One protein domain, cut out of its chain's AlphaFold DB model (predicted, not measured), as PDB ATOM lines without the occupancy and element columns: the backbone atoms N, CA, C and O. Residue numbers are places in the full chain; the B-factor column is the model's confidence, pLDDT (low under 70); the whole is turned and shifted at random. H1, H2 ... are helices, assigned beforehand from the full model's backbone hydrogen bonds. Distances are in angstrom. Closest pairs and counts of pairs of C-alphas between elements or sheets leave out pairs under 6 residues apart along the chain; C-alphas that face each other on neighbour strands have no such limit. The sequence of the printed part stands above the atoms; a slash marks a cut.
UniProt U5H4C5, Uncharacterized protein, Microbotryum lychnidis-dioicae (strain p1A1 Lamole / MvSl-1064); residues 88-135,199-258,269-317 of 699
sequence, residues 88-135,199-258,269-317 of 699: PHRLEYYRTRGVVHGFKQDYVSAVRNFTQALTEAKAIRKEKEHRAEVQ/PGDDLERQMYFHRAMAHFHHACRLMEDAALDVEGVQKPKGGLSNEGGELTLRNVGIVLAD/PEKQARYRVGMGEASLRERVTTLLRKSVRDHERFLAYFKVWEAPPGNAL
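AT A GLANCE: This is residues 88 to 135, 199 to 258 and 269 to 317 of the 699 residues of an uncharacterized protein of Microbotryum lychnidis-dioicae (strain p1A1 Lamole / MvSl-1064) (UniProt U5H4C5). The long helix H3 is the core of an elongated, loosely built domain: the helical hairpin of H1 and H2 packs on it as a three-helix bundle, and H6 runs along another side of it in the opposite direction. H5 packs near the ending part of H3, and the outermost part of H2, residues 126 to 135, sticks out from the body. The printed part has 157 residues with six named helices, H1 to H6 in chain order, and no named strand, and its class is all helix. The whole is loose, with a radius of gyration of the C-alphas of 19.7 A, and spans 72 by 40 by 26 A.

HOW THE PARTS SIT: The hub is H3, residues 201 to 231, which touches four other helices. It touches H6, residues 282 to 304, with 36 pairs of C-alphas within 8 A; the closest are those of Ala 212 and Ser 295, 4.1 A apart. H3 and H6 run opposite ways at a shallow tilt of 25 degrees. H3 also touches H2, residues 107 to 135, with the C-alphas of Ala 214 and Tyr 107 the closest at 5.5 A, opposite ways at a shallow tilt of 19 degrees. H1, residues 91 to 103, touches H3 at residues 203 to 214 alone, the closest C-alphas being those of Gly 102 and Ala 214, 6.4 A apart; the two run the same way at a shallow tilt of 17 degrees. H1 and H2 form a helical hairpin in which they touch, opposite ways at a shallow tilt of 21 degrees, and the C-alphas of Gly 98 and Ala 110 come closest, at 4.1 A. H1, H2 and H3 are an up and down bundle, each helix running against the one before it in the chain. Both H1 and H2 are apart from H6. H5, residues 269 to 279, touches H3 at residues 223 to 230 alone; the closest C-alphas are those of Arg 274 and Val 230, 6.0 A apart. Their tilt of 36 degrees, opposite ways, is only just steep. H5 and H6 are close but not clearly touching, with the C-alphas of Met 279 and Arg 285 the closest at 7.6 A. H4, residues 251 to 254, touches no helix and is only just apart from H3, the closest C-alphas being 8.2 A apart. In H1, H2, H5 and H6 every O i to N i+4 pair is within hydrogen-bond range, in H3 26 of 27 are, and H4 is too short for such a pair.

IN THESE COORDINATES: H3 is 45.6 A long from C-alpha 201 at (208.826, 210.190, 213.902) to C-alpha 231 at (214.329, 173.056, 239.849). H2 measures 41.6 A, H6 33.1 A, H1 18.9 A, H5 15.2 A and H4 6.0 A between first and last C-alpha. H1 begins at C-alpha 91, (215.705, 211.850, 224.046), and H6 ends at C-alpha 304, (201.120, 201.194, 212.811).

THE WHOLE: The two C-alphas farthest apart are those of Gln 135 and Asp 258, 72.8 A. Residues 136 to 198 are not printed, with 20.4 A between C-alphas 135 and 199; residues 259 to 268 are not printed, with 21.5 A between C-alphas 258 and 269. The link from H3 to H4, residues 232 to 250, is long, and those from H1 to H2 and from H5 to H6 are tight. Residues 305 to 317 also hold no named element. The mean pLDDT of the printed part is 72.5, and 54 printed residues are under 70, among them residues 231 to 258, 269 to 276 and 305 to 317.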
ATOM      1  N   PRO A  88     219.184 217.678 228.798       93.31
ATOM      2  CA  PRO A  88     218.036 216.845 229.169       93.31
ATOM      3  C   PRO A  88     217.006 216.629 228.056       93.31
ATOM      4  O   PRO A  88     216.195 215.714 228.166       93.31
ATOM      5  N   HIS A  89     217.032 217.443 226.996       90.69
ATOM      6  CA  HIS A  89     216.117 217.342 225.859       90.69
ATOM      7  C   HIS A  89     216.603 216.363 224.768       90.69
ATOM      8  O   HIS A  89     215.909 216.161 223.770       90.69
ATOM      9  N   ARG A  90     217.764 215.713 224.950       92.12
ATOM     10  CA  ARG A  90     218.274 214.643 224.068       92.12
ATOM     11  C   ARG A  90     217.674 213.296 224.421       92.12
ATOM     12  O   ARG A  90     218.256 212.471 225.127       92.12
ATOM     13  N   LEU A  91     216.486 213.071 223.877       92.69
ATOM     14  CA  LEU A  91     215.705 211.850 224.046       92.69
ATOM     15  C   LEU A  91     216.459 210.586 223.576       92.69
ATOM     16  O   LEU A  91     216.195 209.488 224.064       92.69
ATOM     17  N   GLU A  92     217.446 210.729 222.689       91.69
ATOM     18  CA  GLU A  92     218.324 209.647 222.238       91.69
ATOM     19  C   GLU A  92     219.236 209.120 223.358       91.69
ATOM     20  O   GLU A  92     219.451 207.913 223.448       91.69
ATOM     21  N   TYR A  93     219.706 209.971 224.282       94.12
ATOM     22  CA  TYR A  93     220.507 209.509 225.424       94.12
ATOM     23  C   TYR A  93     219.681 208.608 226.360       94.12
ATOM     24  O   TYR A  93     220.191 207.620 226.895       94.12
ATOM     25  N   TYR A  94     218.379 208.886 226.501       95.31
ATOM     26  CA  TYR A  94     217.447 208.016 227.222       95.31
ATOM     27  C   TYR A  94     217.192 206.695 226.477       95.31
ATOM     28  O   TYR A  94     217.044 205.669 227.143       95.31
ATOM     29  N   ARG A  95     217.197 206.672 225.131       92.19
ATOM     30  CA  ARG A  95     217.187 205.412 224.357       92.19
ATOM     31  C   ARG A  95     218.396 204.564 224.732       92.19
ATOM     32  O   ARG A  95     218.210 203.461 225.240       92.19
ATOM     33  N   THR A  96     219.607 205.093 224.555       91.69
ATOM     34  CA  THR A  96     220.842 204.339 224.805       91.69
ATOM     35  C   THR A  96     220.929 203.887 226.267       91.69
ATOM     36  O   THR A  96     221.188 202.713 226.529       91.69
ATOM     37  N   ARG A  97     220.609 204.753 227.246       92.31
ATOM     38  CA  ARG A  97     220.590 204.364 228.672       92.31
ATOM     39  C   ARG A  97     219.544 203.281 228.946       92.31
ATOM     40  O   ARG A  97     219.827 202.326 229.667       92.31
ATOM     41  N   GLY A  98     218.359 203.377 228.342       91.44
ATOM     42  CA  GLY A  98     217.325 202.347 228.422       91.44
ATOM     43  C   GLY A  98     217.768 200.996 227.846       91.44
ATOM     44  O   GLY A  98     217.489 199.961 228.450       91.44
ATOM     45  N   VAL A  99     218.500 200.996 226.728       86.69
ATOM     46  CA  VAL A  99     219.068 199.786 226.106       86.69
ATOM     47  C   VAL A  99     220.141 199.155 227.001       86.69
ATOM     48  O   VAL A  99     220.104 197.946 227.226       86.69
ATOM     49  N   VAL A 100     221.019 199.958 227.614       86.25
ATOM     50  CA  VAL A 100     222.025 199.485 228.589       86.25
ATOM     51  C   VAL A 100     221.371 198.853 229.824       86.25
ATOM     52  O   VAL A 100     221.770 197.763 230.233       86.25
ATOM     53  N   HIS A 101     220.325 199.469 230.391       87.62
ATOM     54  CA  HIS A 101     219.538 198.834 231.458       87.62
ATOM     55  C   HIS A 101     218.891 197.518 230.986       87.62
ATOM     56  O   HIS A 101     218.865 196.548 231.739       87.62
ATOM     57  N   GLY A 102     218.428 197.453 229.731       82.00
ATOM     58  CA  GLY A 102     217.908 196.232 229.113       82.00
ATOM     59  C   GLY A 102     218.931 195.090 229.072       82.00
ATOM     60  O   GLY A 102     218.595 193.972 229.458       82.00
ATOM     61  N   PHE A 103     220.182 195.368 228.687       78.88
ATOM     62  CA  PHE A 103     221.269 194.374 228.714       78.88
ATOM     63  C   PHE A 103     221.705 193.983 230.135       78.88
ATOM     64  O   PHE A 103     222.078 192.838 230.369       78.88
ATOM     65  N   LYS A 104     221.594 194.894 231.109       79.56
ATOM     66  CA  LYS A 104     221.740 194.583 232.544       79.56
ATOM     67  C   LYS A 104     220.550 193.806 233.132       79.56
ATOM     68  O   LYS A 104     220.554 193.502 234.321       79.56
ATOM     69  N   GLN A 105     219.528 193.512 232.324       81.62
ATOM     70  CA  GLN A 105     218.244 192.930 232.729       81.62
ATOM     71  C   GLN A 105     217.461 193.779 233.765       81.62
ATOM     72  O   GLN A 105     216.491 193.311 234.362       81.62
ATOM     73  N   ASP A 106     217.819 195.057 233.934       87.56
ATOM     74  CA  ASP A 106     217.064 196.061 234.697       87.56
ATOM     75  C   ASP A 106     215.930 196.620 233.825       87.56
ATOM     76  O   ASP A 106     215.909 197.771 233.373       87.56
ATOM     77  N   TYR A 107     214.950 195.761 233.555       90.25
ATOM     78  CA  TYR A 107     213.820 196.113 232.702       90.25
ATOM     79  C   TYR A 107     212.935 197.218 233.305       90.25
ATOM     80  O   TYR A 107     212.187 197.864 232.573       90.25
ATOM     81  N   VAL A 108     213.020 197.471 234.617       93.44
ATOM     82  CA  VAL A 108     212.267 198.541 235.290       93.44
ATOM     83  C   VAL A 108     212.849 199.906 234.925       93.44
ATOM     84  O   VAL A 108     212.113 200.770 234.436       93.44
ATOM     85  N   SER A 109     214.166 200.100 235.061       93.44
ATOM     86  CA  SER A 109     214.811 201.337 234.606       93.44
ATOM     87  C   SER A 109     214.791 201.480 233.086       93.44
ATOM     88  O   SER A 109     214.649 202.602 232.597       93.44
ATOM     89  N   ALA A 110     214.872 200.380 232.328       93.06
ATOM     90  CA  ALA A 110     214.723 200.412 230.872       93.06
ATOM     91  C   ALA A 110     213.345 200.967 230.462       93.06
ATOM     92  O   ALA A 110     213.257 201.976 229.761       93.06
ATOM     93  N   VAL A 111     212.257 200.384 230.986       96.44
ATOM     94  CA  VAL A 111     210.878 200.848 230.744       96.44
ATOM     95  C   VAL A 111     210.672 202.297 231.192       96.44
ATOM     96  O   VAL A 111     209.967 203.037 230.499       96.44
ATOM     97  N   ARG A 112     211.285 202.729 232.306       96.69
ATOM     98  CA  ARG A 112     211.249 204.129 232.765       96.69
ATOM     99  C   ARG A 112     211.869 205.073 231.730       96.69
ATOM    100  O   ARG A 112     211.199 206.017 231.318       96.69
ATOM    101  N   ASN A 113     213.088 204.782 231.270       96.38
ATOM    102  CA  ASN A 113     213.794 205.582 230.262       96.38
ATOM    103  C   ASN A 113     212.994 205.696 228.953       96.38
ATOM    104  O   ASN A 113     212.710 206.804 228.501       96.38
ATOM    105  N   PHE A 114     212.553 204.567 228.384       95.94
ATOM    106  CA  PHE A 114     211.772 204.583 227.140       95.94
ATOM    107  C   PHE A 114     210.409 205.268 227.302       95.94
ATOM    108  O   PHE A 114     209.898 205.870 226.361       95.94
ATOM    109  N   THR A 115     209.796 205.205 228.489       95.94
ATOM    110  CA  THR A 115     208.519 205.888 228.752       95.94
ATOM    111  C   THR A 115     208.689 207.396 228.882       95.94
ATOM    112  O   THR A 115     207.835 208.121 228.377       95.94
ATOM    113  N   GLN A 116     209.774 207.872 229.498       94.81
ATOM    114  CA  GLN A 116     210.106 209.296 229.524       94.81
ATOM    115  C   GLN A 116     210.319 209.834 228.101       94.81
ATOM    116  O   GLN A 116     209.560 210.696 227.657       94.81
ATOM    117  N   ALA A 117     211.247 209.242 227.343       93.38
ATOM    118  CA  ALA A 117     211.540 209.654 225.970       93.38
ATOM    119  C   ALA A 117     210.310 209.592 225.042       93.38
ATOM    120  O   ALA A 117     210.075 210.525 224.279       93.38
ATOM    121  N   LEU A 118     209.458 208.561 225.150       91.62
ATOM    122  CA  LEU A 118     208.194 208.498 224.400       91.62
ATOM    123  C   LEU A 118     207.226 209.639 224.768       91.62
ATOM    124  O   LEU A 118     206.467 210.106 223.922       91.62
ATOM    125  N   THR A 119     207.202 210.058 226.034       91.50
ATOM    126  CA  THR A 119     206.278 211.091 226.528       91.50
ATOM    127  C   THR A 119     206.718 212.473 226.047       91.50
ATOM    128  O   THR A 119     205.894 213.244 225.556       91.50
ATOM    129  N   GLU A 120     208.020 212.754 226.099       91.12
ATOM    130  CA  GLU A 120     208.608 214.005 225.615       91.12
ATOM    131  C   GLU A 120     208.572 214.098 224.079       91.12
ATOM    132  O   GLU A 120     208.148 215.123 223.545       91.12
ATOM    133  N   ALA A 121     208.862 213.011 223.350       87.56
ATOM    134  CA  ALA A 121     208.739 212.970 221.886       87.56
ATOM    135  C   ALA A 121     207.309 213.300 221.412       87.56
ATOM    136  O   ALA A 121     207.116 214.065 220.465       87.56
ATOM    137  N   LYS A 122     206.292 212.788 222.118       86.75
ATOM    138  CA  LYS A 122     204.879 213.107 221.858       86.75
ATOM    139  C   LYS A 122     204.515 214.553 222.158       86.75
ATOM    140  O   LYS A 122     203.718 215.129 221.422       86.75
ATOM    141  N   ALA A 123     205.069 215.132 223.222       87.69
ATOM    142  CA  ALA A 123     204.869 216.544 223.530       87.69
ATOM    143  C   ALA A 123     205.433 217.422 222.400       87.69
ATOM    144  O   ALA A 123     204.714 218.272 221.880       87.69
ATOM    145  N   ILE A 124     206.655 217.125 221.940       85.81
ATOM    146  CA  ILE A 124     207.308 217.811 220.815       85.81
ATOM    147  C   ILE A 124     206.489 217.667 219.523       85.81
ATOM    148  O   ILE A 124     206.276 218.658 218.821       85.81
ATOM    149  N   ARG A 125     205.986 216.465 219.191       83.69
ATOM    150  CA  ARG A 125     205.162 216.288 217.980       83.69
ATOM    151  C   ARG A 125     203.840 217.054 218.074       83.69
ATOM    152  O   ARG A 125     203.498 217.764 217.134       83.69
ATOM    153  N   LYS A 126     203.155 217.015 219.222       83.19
ATOM    154  CA  LYS A 126     201.922 217.788 219.445       83.19
ATOM    155  C   LYS A 126     202.152 219.305 219.382       83.19
ATOM    156  O   LYS A 126     201.295 220.039 218.898       83.19
ATOM    157  N   GLU A 127     203.307 219.789 219.840       84.31
ATOM    158  CA  GLU A 127     203.682 221.200 219.700       84.31
ATOM    159  C   GLU A 127     203.917 221.580 218.227       84.31
ATOM    160  O   GLU A 127     203.405 222.607 217.776       84.31
ATOM    161  N   LYS A 128     204.614 220.731 217.451       81.44
ATOM    162  CA  LYS A 128     204.762 220.900 215.992       81.44
ATOM    163  C   LYS A 128     203.405 220.937 215.281       81.44
ATOM    164  O   LYS A 128     203.179 221.842 214.479       81.44
ATOM    165  N   GLU A 129     202.518 219.986 215.585       78.06
ATOM    166  CA  GLU A 129     201.154 219.889 215.041       78.06
ATOM    167  C   GLU A 129     200.385 221.203 215.281       78.06
ATOM    168  O   GLU A 129     200.004 221.886 214.330       78.06
ATOM    169  N   HIS A 130     200.268 221.632 216.542       78.06
ATOM    170  CA  HIS A 130     199.581 222.872 216.918       78.06
ATOM    171  C   HIS A 130     200.217 224.126 216.284       78.06
ATOM    172  O   HIS A 130     199.518 225.041 215.840       78.06
ATOM    173  N   ARG A 131     201.552 224.182 216.186       80.75
ATOM    174  CA  ARG A 131     202.261 225.282 215.515       80.75
ATOM    175  C   ARG A 131     201.938 225.344 214.019       80.75
ATOM    176  O   ARG A 131     201.772 226.446 213.491       80.75
ATOM    177  N   ALA A 132     201.822 224.199 213.347       78.00
ATOM    178  CA  ALA A 132     201.421 224.130 211.945       78.00
ATOM    179  C   ALA A 132     199.961 224.580 211.748       78.00
ATOM    180  O   ALA A 132     199.692 225.399 210.868       78.00
ATOM    181  N   GLU A 133     199.035 224.132 212.605       73.62
ATOM    182  CA  GLU A 133     197.626 224.556 212.586       73.62
ATOM    183  C   GLU A 133     197.476 226.079 212.731       73.62
ATOM    184  O   GLU A 133     196.810 226.726 211.916       73.62
ATOM    185  N   VAL A 134     198.156 226.681 213.716       75.69
ATOM    186  CA  VAL A 134     198.160 228.140 213.932       75.69
ATOM    187  C   VAL A 134     198.734 228.886 212.722       75.69
ATOM    188  O   VAL A 134     198.195 229.923 212.317       75.69
ATOM    189  N   GLN A 135     199.791 228.357 212.099       69.19
ATOM    190  CA  GLN A 135     200.421 228.969 210.927       69.19
ATOM    191  C   GLN A 135     199.528 228.910 209.673       69.19
ATOM    192  O   GLN A 135     199.503 229.874 208.903       69.19
ATOM    193  N   PRO A 199     212.360 213.857 210.792       38.28
ATOM    194  CA  PRO A 199     213.420 213.209 211.586       38.28
ATOM    195  C   PRO A 199     213.143 213.182 213.109       38.28
ATOM    196  O   PRO A 199     214.060 213.227 213.924       38.28
ATOM    197  N   GLY A 200     211.868 213.150 213.505       45.25
ATOM    198  CA  GLY A 200     211.402 212.906 214.874       45.25
ATOM    199  C   GLY A 200     210.427 211.726 214.987       45.25
ATOM    200  O   GLY A 200     210.333 211.127 216.057       45.25
ATOM    201  N   ASP A 201     209.748 211.338 213.898       55.66
ATOM    202  CA  ASP A 201     208.826 210.190 213.902       55.66
ATOM    203  C   ASP A 201     209.576 208.860 214.086       55.66
ATOM    204  O   ASP A 201     209.051 207.913 214.678       55.66
ATOM    205  N   ASP A 202     210.832 208.806 213.630       70.19
ATOM    206  CA  ASP A 202     211.719 207.656 213.801       70.19
ATOM    207  C   ASP A 202     211.979 207.326 215.278       70.19
ATOM    208  O   ASP A 202     212.016 206.148 215.641       70.19
ATOM    209  N   LEU A 203     212.093 208.339 216.148       81.00
ATOM    210  CA  LEU A 203     212.384 208.116 217.563       81.00
ATOM    211  C   LEU A 203     211.147 207.655 218.347       81.00
ATOM    212  O   LEU A 203     211.272 206.740 219.158       81.00
ATOM    213  N   GLU A 204     209.948 208.201 218.093       84.75
ATOM    214  CA  GLU A 204     208.729 207.678 218.743       84.75
ATOM    215  C   GLU A 204     208.502 206.206 218.343       84.75
ATOM    216  O   GLU A 204     208.236 205.361 219.204       84.75
ATOM    217  N   ARG A 205     208.729 205.867 217.064       83.56
ATOM    218  CA  ARG A 205     208.709 204.484 216.563       83.56
ATOM    219  C   ARG A 205     209.718 203.591 217.301       83.56
ATOM    220  O   ARG A 205     209.333 202.535 217.808       83.56
ATOM    221  N   GLN A 206     210.982 204.009 217.418       85.19
ATOM    222  CA  GLN A 206     212.007 203.276 218.180       85.19
ATOM    223  C   GLN A 206     211.609 203.089 219.655       85.19
ATOM    224  O   GLN A 206     211.782 202.001 220.203       85.19
ATOM    225  N   MET A 207     211.028 204.105 220.301       90.06
ATOM    226  CA  MET A 207     210.595 204.026 221.703       90.06
ATOM    227  C   MET A 207     209.504 202.978 221.942       90.06
ATOM    228  O   MET A 207     209.552 202.282 222.961       90.06
ATOM    229  N   TYR A 208     208.557 202.808 221.014       89.31
ATOM    230  CA  TYR A 208     207.600 201.701 221.091       89.31
ATOM    231  C   TYR A 208     208.291 200.343 221.003       89.31
ATOM    232  O   TYR A 208     208.046 199.490 221.855       89.31
ATOM    233  N   PHE A 209     209.180 200.158 220.022       87.75
ATOM    234  CA  PHE A 209     209.906 198.902 219.838       87.75
ATOM    235  C   PHE A 209     210.729 198.529 221.078       87.75
ATOM    236  O   PHE A 209     210.547 197.450 221.642       87.75
ATOM    237  N   HIS A 210     211.578 199.440 221.563       89.44
ATOM    238  CA  HIS A 210     212.437 199.170 222.713       89.44
ATOM    239  C   HIS A 210     211.646 198.970 224.016       89.44
ATOM    240  O   HIS A 210     211.987 198.078 224.797       89.44
ATOM    241  N   ARG A 211     210.560 199.723 224.259       93.56
ATOM    242  CA  ARG A 211     209.727 199.492 225.454       93.56
ATOM    243  C   ARG A 211     208.943 198.185 225.374       93.56
ATOM    244  O   ARG A 211     208.807 197.512 226.394       93.56
ATOM    245  N   ALA A 212     208.456 197.811 224.194       90.81
ATOM    246  CA  ALA A 212     207.804 196.524 224.000       90.81
ATOM    247  C   ALA A 212     208.786 195.374 224.269       90.81
ATOM    248  O   ALA A 212     208.507 194.535 225.121       90.81
ATOM    249  N   MET A 213     209.984 195.416 223.674       87.25
ATOM    250  CA  MET A 213     211.069 194.471 223.964       87.25
ATOM    251  C   MET A 213     211.408 194.418 225.463       87.25
ATOM    252  O   MET A 213     211.513 193.329 226.020       87.25
ATOM    253  N   ALA A 214     211.503 195.554 226.161       90.12
ATOM    254  CA  ALA A 214     211.759 195.566 227.605       90.12
ATOM    255  C   ALA A 214     210.620 194.926 228.427       90.12
ATOM    256  O   ALA A 214     210.887 194.220 229.399       90.12
ATOM    257  N   HIS A 215     209.354 195.114 228.038       92.69
ATOM    258  CA  HIS A 215     208.223 194.411 228.652       92.69
ATOM    259  C   HIS A 215     208.234 192.902 228.353       92.69
ATOM    260  O   HIS A 215     207.987 192.105 229.258       92.69
ATOM    261  N   PHE A 216     208.555 192.515 227.117       88.81
ATOM    262  CA  PHE A 216     208.687 191.126 226.679       88.81
ATOM    263  C   PHE A 216     209.802 190.388 227.428       88.81
ATOM    264  O   PHE A 216     209.541 189.363 228.053       88.81
ATOM    265  N   HIS A 217     211.021 190.928 227.450       84.94
ATOM    266  CA  HIS A 217     212.151 190.305 228.140       84.94
ATOM    267  C   HIS A 217     211.937 190.222 229.660       84.94
ATOM    268  O   HIS A 217     212.296 189.211 230.260       84.94
ATOM    269  N   HIS A 218     211.263 191.202 230.275       89.38
ATOM    270  CA  HIS A 218     210.842 191.106 231.678       89.38
ATOM    271  C   HIS A 218     209.854 189.946 231.898       89.38
ATOM    272  O   HIS A 218     210.032 189.169 232.831       89.38
ATOM    273  N   ALA A 219     208.847 189.781 231.030       87.50
ATOM    274  CA  ALA A 219     207.916 188.652 231.107       87.50
ATOM    275  C   ALA A 219     208.643 187.302 230.963       87.50
ATOM    276  O   ALA A 219     208.445 186.410 231.786       87.50
ATOM    277  N   CYS A 220     209.533 187.181 229.973       82.62
ATOM    278  CA  CYS A 220     210.360 185.992 229.757       82.62
ATOM    279  C   CYS A 220     211.238 185.671 230.973       82.62
ATOM    280  O   CYS A 220     211.297 184.515 231.382       82.62
ATOM    281  N   ARG A 221     211.881 186.681 231.579       81.00
ATOM    282  CA  ARG A 221     212.725 186.484 232.761       81.00
ATOM    283  C   ARG A 221     211.924 186.037 233.984       81.00
ATOM    284  O   ARG A 221     212.396 185.163 234.695       81.00
ATOM    285  N   LEU A 222     210.729 186.577 234.232       84.38
ATOM    286  CA  LEU A 222     209.908 186.126 235.367       84.38
ATOM    287  C   LEU A 222     209.481 184.657 235.229       84.38
ATOM    288  O   LEU A 222     209.493 183.932 236.218       84.38
ATOM    289  N   MET A 223     209.152 184.215 234.012       77.56
ATOM    290  CA  MET A 223     208.849 182.805 233.731       77.56
ATOM    291  C   MET A 223     210.090 181.907 233.839       77.56
ATOM    292  O   MET A 223     209.980 180.747 234.221       77.56
ATOM    293  N   GLU A 224     211.271 182.425 233.500       74.94
ATOM    294  CA  GLU A 224     212.528 181.691 233.626       74.94
ATOM    295  C   GLU A 224     212.989 181.553 235.077       74.94
ATOM    296  O   GLU A 224     213.269 180.442 235.513       74.94
ATOM    297  N   ASP A 225     213.063 182.662 235.817       76.31
ATOM    298  CA  ASP A 225     213.506 182.676 237.212       76.31
ATOM    299  C   ASP A 225     212.589 181.743 238.041       76.31
ATOM    300  O   ASP A 225     213.087 180.887 238.766       76.31
ATOM    301  N   ALA A 226     211.266 181.763 237.802       77.44
ATOM    302  CA  ALA A 226     210.321 180.820 238.414       77.44
ATOM    303  C   ALA A 226     210.546 179.344 238.013       77.44
ATOM    304  O   ALA A 226     210.393 178.449 238.845       77.44
ATOM    305  N   ALA A 227     210.912 179.060 236.757       72.00
ATOM    306  CA  ALA A 227     211.223 177.698 236.313       72.00
ATOM    307  C   ALA A 227     212.546 177.174 236.903       72.00
ATOM    308  O   ALA A 227     212.667 175.981 237.166       72.00
ATOM    309  N   LEU A 228     213.521 178.058 237.127       72.50
ATOM    310  CA  LEU A 228     214.805 177.744 237.755       72.50
ATOM    311  C   LEU A 228     214.666 177.520 239.265       72.50
ATOM    312  O   LEU A 228     215.236 176.561 239.783       72.50
ATOM    313  N   ASP A 229     213.865 178.344 239.951       73.94
ATOM    314  CA  ASP A 229     213.569 178.207 241.383       73.94
ATOM    315  C   ASP A 229     212.878 176.864 241.698       73.94
ATOM    316  O   ASP A 229     213.231 176.192 242.668       73.94
ATOM    317  N   VAL A 230     211.942 176.423 240.844       70.50
ATOM    318  CA  VAL A 230     211.256 175.114 240.952       70.50
ATOM    319  C   VAL A 230     212.221 173.920 240.861       70.50
ATOM    320  O   VAL A 230     211.957 172.859 241.436       70.50
ATOM    321  N   GLU A 231     213.340 174.097 240.161       66.00
ATOM    322  CA  GLU A 231     214.329 173.056 239.849       66.00
ATOM    323  C   GLU A 231     215.625 173.209 240.673       66.00
ATOM    324  O   GLU A 231     216.523 172.377 240.577       66.00
ATOM    325  N   GLY A 232     215.732 174.254 241.506       65.00
ATOM    326  CA  GLY A 232     216.891 174.531 242.365       65.00
ATOM    327  C   GLY A 232     218.140 175.051 241.638       65.00
ATOM    328  O   GLY A 232     219.233 175.037 242.207       65.00
ATOM    329  N   VAL A 233     218.012 175.502 240.386       65.81
ATOM    330  CA  VAL A 233     219.147 175.812 239.501       65.81
ATOM    331  C   VAL A 233     219.566 177.277 239.629       65.81
ATOM    332  O   VAL A 233     218.880 178.182 239.160       65.81
ATOM    333  N   GLN A 234     220.738 177.537 240.209       58.84
ATOM    334  CA  GLN A 234     221.266 178.902 240.314       58.84
ATOM    335  C   GLN A 234     221.923 179.363 239.002       58.84
ATOM    336  O   GLN A 234     222.843 178.720 238.497       58.84
ATOM    337  N   LYS A 235     221.510 180.529 238.483       59.62
ATOM    338  CA  LYS A 235     222.214 181.204 237.376       59.62
ATOM    339  C   LYS A 235     223.667 181.530 237.780       59.62
ATOM    340  O   LYS A 235     223.879 182.093 238.860       59.62
ATOM    341  N   PRO A 236     224.673 181.259 236.927       52.25
ATOM    342  CA  PRO A 236     226.057 181.618 237.193       52.25
ATOM    343  C   PRO A 236     226.211 183.142 237.255       52.25
ATOM    344  O   PRO A 236     225.628 183.891 236.464       52.25
ATOM    345  N   LYS A 237     227.025 183.614 238.206       44.09
ATOM    346  CA  LYS A 237     227.304 185.043 238.408       44.09
ATOM    347  C   LYS A 237     228.029 185.604 237.181       44.09
ATOM    348  O   LYS A 237     229.214 185.354 236.999       44.09
ATOM    349  N   GLY A 238     227.296 186.345 236.352       48.72
ATOM    350  CA  GLY A 238     227.755 186.837 235.047       48.72
ATOM    351  C   GLY A 238     226.728 186.652 233.922       48.72
ATOM    352  O   GLY A 238     226.828 187.329 232.907       48.72
ATOM    353  N   GLY A 239     225.718 185.792 234.107       42.22
ATOM    354  CA  GLY A 239     224.564 185.640 233.204       42.22
ATOM    355  C   GLY A 239     224.793 184.758 231.969       42.22
ATOM    356  O   GLY A 239     223.837 184.159 231.472       42.22
ATOM    357  N   LEU A 240     226.038 184.623 231.511       38.12
ATOM    358  CA  LEU A 240     226.432 183.710 230.437       38.12
ATOM    359  C   LEU A 240     226.954 182.380 231.005       38.12
ATOM    360  O   LEU A 240     227.633 182.364 232.034       38.12
ATOM    361  N   SER A 241     226.704 181.277 230.296       37.81
ATOM    362  CA  SER A 241     227.607 180.118 230.349       37.81
ATOM    363  C   SER A 241     228.831 180.376 229.455       37.81
ATOM    364  O   SER A 241     228.826 181.281 228.615       37.81
ATOM    365  N   ASN A 242     229.875 179.553 229.575       34.50
ATOM    366  CA  ASN A 242     231.077 179.678 228.738       34.50
ATOM    367  C   ASN A 242     230.817 179.434 227.231       34.50
ATOM    368  O   ASN A 242     231.702 179.684 226.420       34.50
ATOM    369  N   GLU A 243     229.610 179.001 226.848       32.44
ATOM    370  CA  GLU A 243     229.189 178.759 225.459       32.44
ATOM    371  C   GLU A 243     228.391 179.935 224.850       32.44
ATOM    372  O   GLU A 243     227.715 179.796 223.834       32.44
ATOM    373  N   GLY A 244     228.463 181.129 225.453       29.72
ATOM    374  CA  GLY A 244     228.036 182.388 224.819       29.72
ATOM    375  C   GLY A 244     226.528 182.671 224.808       29.72
ATOM    376  O   GLY A 244     226.106 183.734 224.342       29.72
ATOM    377  N   GLY A 245     225.712 181.764 225.345       40.09
ATOM    378  CA  GLY A 245     224.289 181.982 225.589       40.09
ATOM    379  C   GLY A 245     224.020 182.587 226.969       40.09
ATOM    380  O   GLY A 245     224.557 182.115 227.971       40.09
ATOM    381  N   GLU A 246     223.129 183.582 227.045       41.06
ATOM    382  CA  GLU A 246     222.462 183.903 228.315       41.06
ATOM    383  C   GLU A 246     221.652 182.688 228.771       41.06
ATOM    384  O   GLU A 246     220.911 182.096 227.971       41.06
ATOM    385  N   LEU A 247     221.723 182.356 230.061       36.84
ATOM    386  CA  LEU A 247     220.677 181.535 230.658       36.84
ATOM    387  C   LEU A 247     219.347 182.288 230.540       36.84
ATOM    388  O   LEU A 247     219.219 183.455 230.905       36.84
ATOM    389  N   THR A 248     218.444 181.594 229.863       41.97
ATOM    390  CA  THR A 248     217.129 181.987 229.361       41.97
ATOM    391  C   THR A 248     216.305 180.697 229.307       41.97
ATOM    392  O   THR A 248     216.896 179.619 229.215       41.97
ATOM    393  N   LEU A 249     214.966 180.749 229.198       39.22
ATOM    394  CA  LEU A 249     214.126 179.557 228.906       39.22
ATOM    395  C   LEU A 249     214.540 178.802 227.621       39.22
ATOM    396  O   LEU A 249     214.035 177.720 227.319       39.22
ATOM    397  N   ARG A 250     215.441 179.402 226.838       38.56
ATOM    398  CA  ARG A 250     216.268 178.778 225.812       38.56
ATOM    399  C   ARG A 250     217.320 177.833 226.426       38.56
ATOM    400  O   ARG A 250     217.151 176.624 226.329       38.56
ATOM    401  N   ASN A 251     218.352 178.341 227.100       35.38
ATOM    402  CA  ASN A 251     219.586 177.584 227.380       35.38
ATOM    403  C   ASN A 251     219.647 176.726 228.662       35.38
ATOM    404  O   ASN A 251     220.683 176.105 228.902       35.38
ATOM    405  N   VAL A 252     218.589 176.637 229.479       36.53
ATOM    406  CA  VAL A 252     218.653 175.907 230.771       36.53
ATOM    407  C   VAL A 252     219.035 174.418 230.628       36.53
ATOM    408  O   VAL A 252     219.659 173.853 231.524       36.53
ATOM    409  N   GLY A 253     218.746 173.777 229.490       36.75
ATOM    410  CA  GLY A 253     219.046 172.352 229.266       36.75
ATOM    411  C   GLY A 253     220.513 171.966 229.136       36.75
ATOM    412  O   GLY A 253     220.824 170.786 229.234       36.75
ATOM    413  N   ILE A 254     221.412 172.931 228.951       34.53
ATOM    414  CA  ILE A 254     222.835 172.658 228.697       34.53
ATOM    415  C   ILE A 254     223.611 172.434 230.014       34.53
ATOM    416  O   ILE A 254     224.648 171.781 230.026       34.53
ATOM    417  N   VAL A 255     223.098 172.928 231.147       31.70
ATOM    418  CA  VAL A 255     223.837 173.001 232.427       31.70
ATOM    419  C   VAL A 255     223.686 171.739 233.298       31.70
ATOM    420  O   VAL A 255     224.393 171.586 234.288       31.70
ATOM    421  N   LEU A 256     222.784 170.817 232.947       36.38
ATOM    422  CA  LEU A 256     222.357 169.703 233.811       36.38
ATOM    423  C   LEU A 256     222.695 168.322 233.219       36.38
ATOM    424  O   LEU A 256     221.860 167.420 233.222       36.38
ATOM    425  N   ALA A 257     223.906 168.173 232.679       34.34
ATOM    426  CA  ALA A 257     224.356 166.945 232.015       34.34
ATOM    427  C   ALA A 257     224.641 165.766 232.975       34.34
ATOM    428  O   ALA A 257     224.548 164.613 232.555       34.34
ATOM    429  N   ASP A 258     224.962 166.048 234.243       31.08
ATOM    430  CA  ASP A 258     225.457 165.045 235.206       31.08
ATOM    431  C   ASP A 258     224.356 164.343 236.030       31.08
ATOM    432  O   ASP A 258     224.635 163.373 236.736       31.08
ATOM    433  N   PRO A 269     205.561 162.791 239.073       56.31
ATOM    434  CA  PRO A 269     204.461 163.468 239.767       56.31
ATOM    435  C   PRO A 269     204.911 164.490 240.820       56.31
ATOM    436  O   PRO A 269     204.262 165.516 241.007       56.31
ATOM    437  N   GLU A 270     206.058 164.265 241.465       60.53
ATOM    438  CA  GLU A 270     206.645 165.210 242.421       60.53
ATOM    439  C   GLU A 270     207.176 166.482 241.742       60.53
ATOM    440  O   GLU A 270     206.931 167.590 242.215       60.53
ATOM    441  N   LYS A 271     207.865 166.334 240.603       61.69
ATOM    442  CA  LYS A 271     208.372 167.448 239.784       61.69
ATOM    443  C   LYS A 271     207.202 168.264 239.233       61.69
ATOM    444  O   LYS A 271     207.174 169.482 239.384       61.69
ATOM    445  N   GLN A 272     206.179 167.581 238.715       59.88
ATOM    446  CA  GLN A 272     204.913 168.188 238.295       59.88
ATOM    447  C   GLN A 272     204.275 168.998 239.439       59.88
ATOM    448  O   GLN A 272     203.903 170.150 239.233       59.88
ATOM    449  N   ALA A 273     204.210 168.448 240.660       62.75
ATOM    450  CA  ALA A 273     203.656 169.138 241.826       62.75
ATOM    451  C   ALA A 273     204.446 170.397 242.237       62.75
ATOM    452  O   ALA A 273     203.824 171.401 242.584       62.75
ATOM    453  N   ARG A 274     205.786 170.403 242.143       68.88
ATOM    454  CA  ARG A 274     206.591 171.623 242.376       68.88
ATOM    455  C   ARG A 274     206.275 172.706 241.341       68.88
ATOM    456  O   ARG A 274     206.036 173.855 241.711       68.88
ATOM    457  N   TYR A 275     206.162 172.325 240.067       68.38
ATOM    458  CA  TYR A 275     205.735 173.236 239.002       68.38
ATOM    459  C   TYR A 275     204.310 173.789 239.202       68.38
ATOM    460  O   TYR A 275     204.075 174.944 238.846       68.38
ATOM    461  N   ARG A 276     203.371 173.029 239.800       64.94
ATOM    462  CA  ARG A 276     202.038 173.554 240.183       64.94
ATOM    463  C   ARG A 276     202.159 174.744 241.133       64.94
ATOM    464  O   ARG A 276     201.493 175.750 240.927       64.94
ATOM    465  N   VAL A 277     203.009 174.629 242.155       71.25
ATOM    466  CA  VAL A 277     203.176 175.670 243.183       71.25
ATOM    467  C   VAL A 277     203.889 176.900 242.618       71.25
ATOM    468  O   VAL A 277     203.403 178.009 242.809       71.25
ATOM    469  N   GLY A 278     204.999 176.717 241.892       71.00
ATOM    470  CA  GLY A 278     205.792 177.837 241.367       71.00
ATOM    471  C   GLY A 278     205.122 178.595 240.216       71.00
ATOM    472  O   GLY A 278     204.984 179.813 240.269       71.00
ATOM    473  N   MET A 279     204.667 177.891 239.173       70.88
ATOM    474  CA  MET A 279     204.109 178.532 237.968       70.88
ATOM    475  C   MET A 279     202.599 178.803 238.065       70.88
ATOM    476  O   MET A 279     202.073 179.651 237.346       70.88
ATOM    477  N   GLY A 280     201.892 178.116 238.969       68.69
ATOM    478  CA  GLY A 280     200.477 178.363 239.248       68.69
ATOM    479  C   GLY A 280     200.211 179.600 240.112       68.69
ATOM    480  O   GLY A 280     199.049 179.981 240.278       68.69
ATOM    481  N   GLU A 281     201.242 180.256 240.656       81.50
ATOM    482  CA  GLU A 281     201.067 181.390 241.565       81.50
ATOM    483  C   GLU A 281     200.308 182.550 240.893       81.50
ATOM    484  O   GLU A 281     200.693 183.057 239.837       81.50
ATOM    485  N   ALA A 282     199.208 182.994 241.507       81.25
ATOM    486  CA  ALA A 282     198.338 184.011 240.916       81.25
ATOM    487  C   ALA A 282     199.061 185.352 240.678       81.25
ATOM    488  O   ALA A 282     198.827 185.985 239.646       81.25
ATOM    489  N   SER A 283     199.981 185.760 241.568       88.06
ATOM    490  CA  SER A 283     200.720 187.022 241.396       88.06
ATOM    491  C   SER A 283     201.683 186.963 240.207       88.06
ATOM    492  O   SER A 283     201.772 187.924 239.438       88.06
ATOM    493  N   LEU A 284     202.355 185.824 239.992       86.62
ATOM    494  CA  LEU A 284     203.207 185.593 238.827       86.62
ATOM    495  C   LEU A 284     202.374 185.658 237.540       86.62
ATOM    496  O   LEU A 284     202.717 186.415 236.627       86.62
ATOM    497  N   ARG A 285     201.238 184.946 237.496       84.69
ATOM    498  CA  ARG A 285     200.326 184.940 236.340       84.69
ATOM    499  C   ARG A 285     199.798 186.343 236.004       84.69
ATOM    500  O   ARG A 285     199.832 186.749 234.838       84.69
ATOM    501  N   GLU A 286     199.387 187.135 236.995       89.50
ATOM    502  CA  GLU A 286     198.942 188.522 236.779       89.50
ATOM    503  C   GLU A 286     200.079 189.428 236.273       89.50
ATOM    504  O   GLU A 286     199.902 190.177 235.304       89.50
ATOM    505  N   ARG A 287     201.270 189.345 236.885       91.31
ATOM    506  CA  ARG A 287     202.448 190.143 236.502       91.31
ATOM    507  C   ARG A 287     202.880 189.856 235.065       91.31
ATOM    508  O   ARG A 287     203.077 190.796 234.291       91.31
ATOM    509  N   VAL A 288     202.991 188.579 234.696       89.56
ATOM    510  CA  VAL A 288     203.434 188.151 233.362       89.56
ATOM    511  C   VAL A 288     202.390 188.508 232.303       89.56
ATOM    512  O   VAL A 288     202.733 189.205 231.349       89.56
ATOM    513  N   THR A 289     201.107 188.162 232.485       88.25
ATOM    514  CA  THR A 289     200.053 188.552 231.520       88.25
ATOM    515  C   THR A 289     199.965 190.071 231.345       88.25
ATOM    516  O   THR A 289     199.802 190.559 230.225       88.25
ATOM    517  N   THR A 290     200.148 190.848 232.415       91.69
ATOM    518  CA  THR A 290     200.191 192.314 232.354       91.69
ATOM    519  C   THR A 290     201.390 192.839 231.557       91.69
ATOM    520  O   THR A 290     201.242 193.809 230.810       91.69
ATOM    521  N   LEU A 291     202.571 192.228 231.680       91.81
ATOM    522  CA  LEU A 291     203.751 192.591 230.886       91.81
ATOM    523  C   LEU A 291     203.579 192.225 229.403       91.81
ATOM    524  O   LEU A 291     203.835 193.071 228.546       91.81
ATOM    525  N   LEU A 292     203.055 191.036 229.090       89.69
ATOM    526  CA  LEU A 292     202.763 190.614 227.713       89.69
ATOM    527  C   LEU A 292     201.746 191.549 227.039       89.69
ATOM    528  O   LEU A 292     202.005 192.060 225.950       89.69
ATOM    529  N   ARG A 293     200.636 191.879 227.721       89.31
ATOM    530  CA  ARG A 293     199.633 192.853 227.242       89.31
ATOM    531  C   ARG A 293     200.240 194.243 227.003       89.31
ATOM    532  O   ARG A 293     199.878 194.912 226.037       89.31
ATOM    533  N   LYS A 294     201.177 194.689 227.854       91.88
ATOM    534  CA  LYS A 294     201.906 195.959 227.662       91.88
ATOM    535  C   LYS A 294     202.844 195.909 226.452       91.88
ATOM    536  O   LYS A 294     202.895 196.901 225.728       91.88
ATOM    537  N   SER A 295     203.523 194.777 226.232       90.88
ATOM    538  CA  SER A 295     204.417 194.530 225.093       90.88
ATOM    539  C   SER A 295     203.671 194.507 223.763       90.88
ATOM    540  O   SER A 295     203.982 195.310 222.889       90.88
ATOM    541  N   VAL A 296     202.676 193.625 223.605       86.25
ATOM    542  CA  VAL A 296     201.950 193.430 222.334       86.25
ATOM    543  C   VAL A 296     201.337 194.743 221.853       86.25
ATOM    544  O   VAL A 296     201.551 195.134 220.715       86.25
ATOM    545  N   ARG A 297     200.695 195.496 222.749       88.12
ATOM    546  CA  ARG A 297     200.131 196.826 222.467       88.12
ATOM    547  C   ARG A 297     201.164 197.847 221.967       88.12
ATOM    548  O   ARG A 297     200.814 198.743 221.205       88.12
ATOM    549  N   ASP A 298     202.419 197.772 222.415       88.31
ATOM    550  CA  ASP A 298     203.480 198.655 221.913       88.31
ATOM    551  C   ASP A 298     204.137 198.095 220.625       88.31
ATOM    552  O   ASP A 298     204.529 198.896 219.779       88.31
ATOM    553  N   HIS A 299     204.135 196.774 220.370       85.25
ATOM    554  CA  HIS A 299     204.405 196.230 219.022       85.25
ATOM    555  C   HIS A 299     203.347 196.689 218.007       85.25
ATOM    556  O   HIS A 299     203.698 197.200 216.951       85.25
ATOM    557  N   GLU A 300     202.058 196.560 218.336       79.81
ATOM    558  CA  GLU A 300     200.931 196.990 217.496       79.81
ATOM    559  C   GLU A 300     201.066 198.481 217.116       79.81
ATOM    560  O   GLU A 300     200.857 198.854 215.963       79.81
ATOM    561  N   ARG A 301     201.526 199.334 218.047       82.50
ATOM    562  CA  ARG A 301     201.836 200.752 217.782       82.50
ATOM    563  C   ARG A 301     203.089 200.974 216.936       82.50
ATOM    564  O   ARG A 301     203.084 201.878 216.110       82.50
ATOM    565  N   PHE A 302     204.146 200.183 217.119       81.69
ATOM    566  CA  PHE A 302     205.326 200.222 216.246       81.69
ATOM    567  C   PHE A 302     204.957 199.862 214.797       81.69
ATOM    568  O   PHE A 302     205.367 200.555 213.868       81.69
ATOM    569  N   LEU A 303     204.143 198.820 214.609       75.44
ATOM    570  CA  LEU A 303     203.684 198.346 213.301       75.44
ATOM    571  C   LEU A 303     202.758 199.357 212.597       75.44
ATOM    572  O   LEU A 303     202.807 199.480 211.372       75.44
ATOM    573  N   ALA A 304     201.986 200.145 213.354       72.88
ATOM    574  CA  ALA A 304     201.120 201.194 212.811       72.88
ATOM    575  C   ALA A 304     201.874 202.279 212.014       72.88
ATOM    576  O   ALA A 304     201.341 202.777 211.023       72.88
ATOM    577  N   TYR A 305     203.137 202.588 212.351       67.06
ATOM    578  CA  TYR A 305     203.968 203.530 211.571       67.06
ATOM    579  C   TYR A 305     204.173 203.102 210.115       67.06
ATOM    580  O   TYR A 305     204.451 203.938 209.256       67.06
ATOM    581  N   PHE A 306     204.042 201.807 209.835       62.66
ATOM    582  CA  PHE A 306     204.263 201.220 208.521       62.66
ATOM    583  C   PHE A 306     202.958 200.958 207.746       62.66
ATOM    584  O   PHE A 306     203.010 200.457 206.626       62.66
ATOM    585  N   LYS A 307     201.783 201.277 208.319       55.69
ATOM    586  CA  LYS A 307     200.436 200.991 207.769       55.69
ATOM    587  C   LYS A 307     200.122 199.512 207.465       55.69
ATOM    588  O   LYS A 307     199.103 199.219 206.852       55.69
ATOM    589  N   VAL A 308     200.954 198.571 207.916       50.41
ATOM    590  CA  VAL A 308     200.661 197.122 207.876       50.41
ATOM    591  C   VAL A 308     199.714 196.695 208.996       50.41
ATOM    592  O   VAL A 308     199.017 195.694 208.864       50.41
ATOM    593  N   TRP A 309     199.671 197.453 210.092       46.06
ATOM    594  CA  TRP A 309     198.784 197.176 211.213       46.06
ATOM    595  C   TRP A 309     198.247 198.478 211.807       46.06
ATOM    596  O   TRP A 309     198.817 199.025 212.751       46.06
ATOM    597  N   GLU A 310     197.145 198.993 211.261       44.78
ATOM    598  CA  GLU A 310     196.353 199.986 211.987       44.78
ATOM    599  C   GLU A 310     195.741 199.287 213.209       44.78
ATOM    600  O   GLU A 310     194.802 198.510 213.097       44.78
ATOM    601  N   ALA A 311     196.348 199.498 214.380       37.22
ATOM    602  CA  ALA A 311     195.895 198.922 215.640       37.22
ATOM    603  C   ALA A 311     194.549 199.563 216.044       37.22
ATOM    604  O   ALA A 311     194.549 200.746 216.410       37.22
ATOM    605  N   PRO A 312     193.410 198.841 215.999       36.53
ATOM    606  CA  PRO A 312     192.108 199.493 216.072       36.53
ATOM    607  C   PRO A 312     191.820 200.107 217.448       36.53
ATOM    608  O   PRO A 312     192.139 199.502 218.477       36.53
ATOM    609  N   PRO A 313     191.120 201.253 217.521       31.27
ATOM    610  CA  PRO A 313     190.443 201.676 218.739       31.27
ATOM    611  C   PRO A 313     189.213 200.775 218.972       31.27
ATOM    612  O   PRO A 313     188.088 201.091 218.570       31.27
ATOM    613  N   GLY A 314     189.451 199.617 219.589       37.50
ATOM    614  CA  GLY A 314     188.442 198.609 219.925       37.50
ATOM    615  C   GLY A 314     189.044 197.205 220.030       37.50
ATOM    616  O   GLY A 314     190.243 197.004 219.838       37.50
ATOM    617  N   ASN A 315     188.210 196.204 220.305       34.19
ATOM    618  CA  ASN A 315     188.595 194.817 220.047       34.19
ATOM    619  C   ASN A 315     188.694 194.579 218.532       34.19
ATOM    620  O   ASN A 315     187.902 195.130 217.773       34.19
ATOM    621  N   ALA A 316     189.577 193.678 218.086       35.28
ATOM    622  CA  ALA A 316     189.720 193.324 216.661       35.28
ATOM    623  C   ALA A 316     188.414 192.806 216.004       35.28
ATOM    624  O   ALA A 316     188.294 192.787 214.784       35.28
ATOM    625  N   LEU A 317     187.429 192.412 216.818       39.81
ATOM    626  CA  LEU A 317     186.084 192.012 216.400       39.81
ATOM    627  C   LEU A 317     185.191 193.211 216.021       39.81
ATOM    628  O   LEU A 317     184.373 193.106 215.118       39.81
TER     629      LEU A 317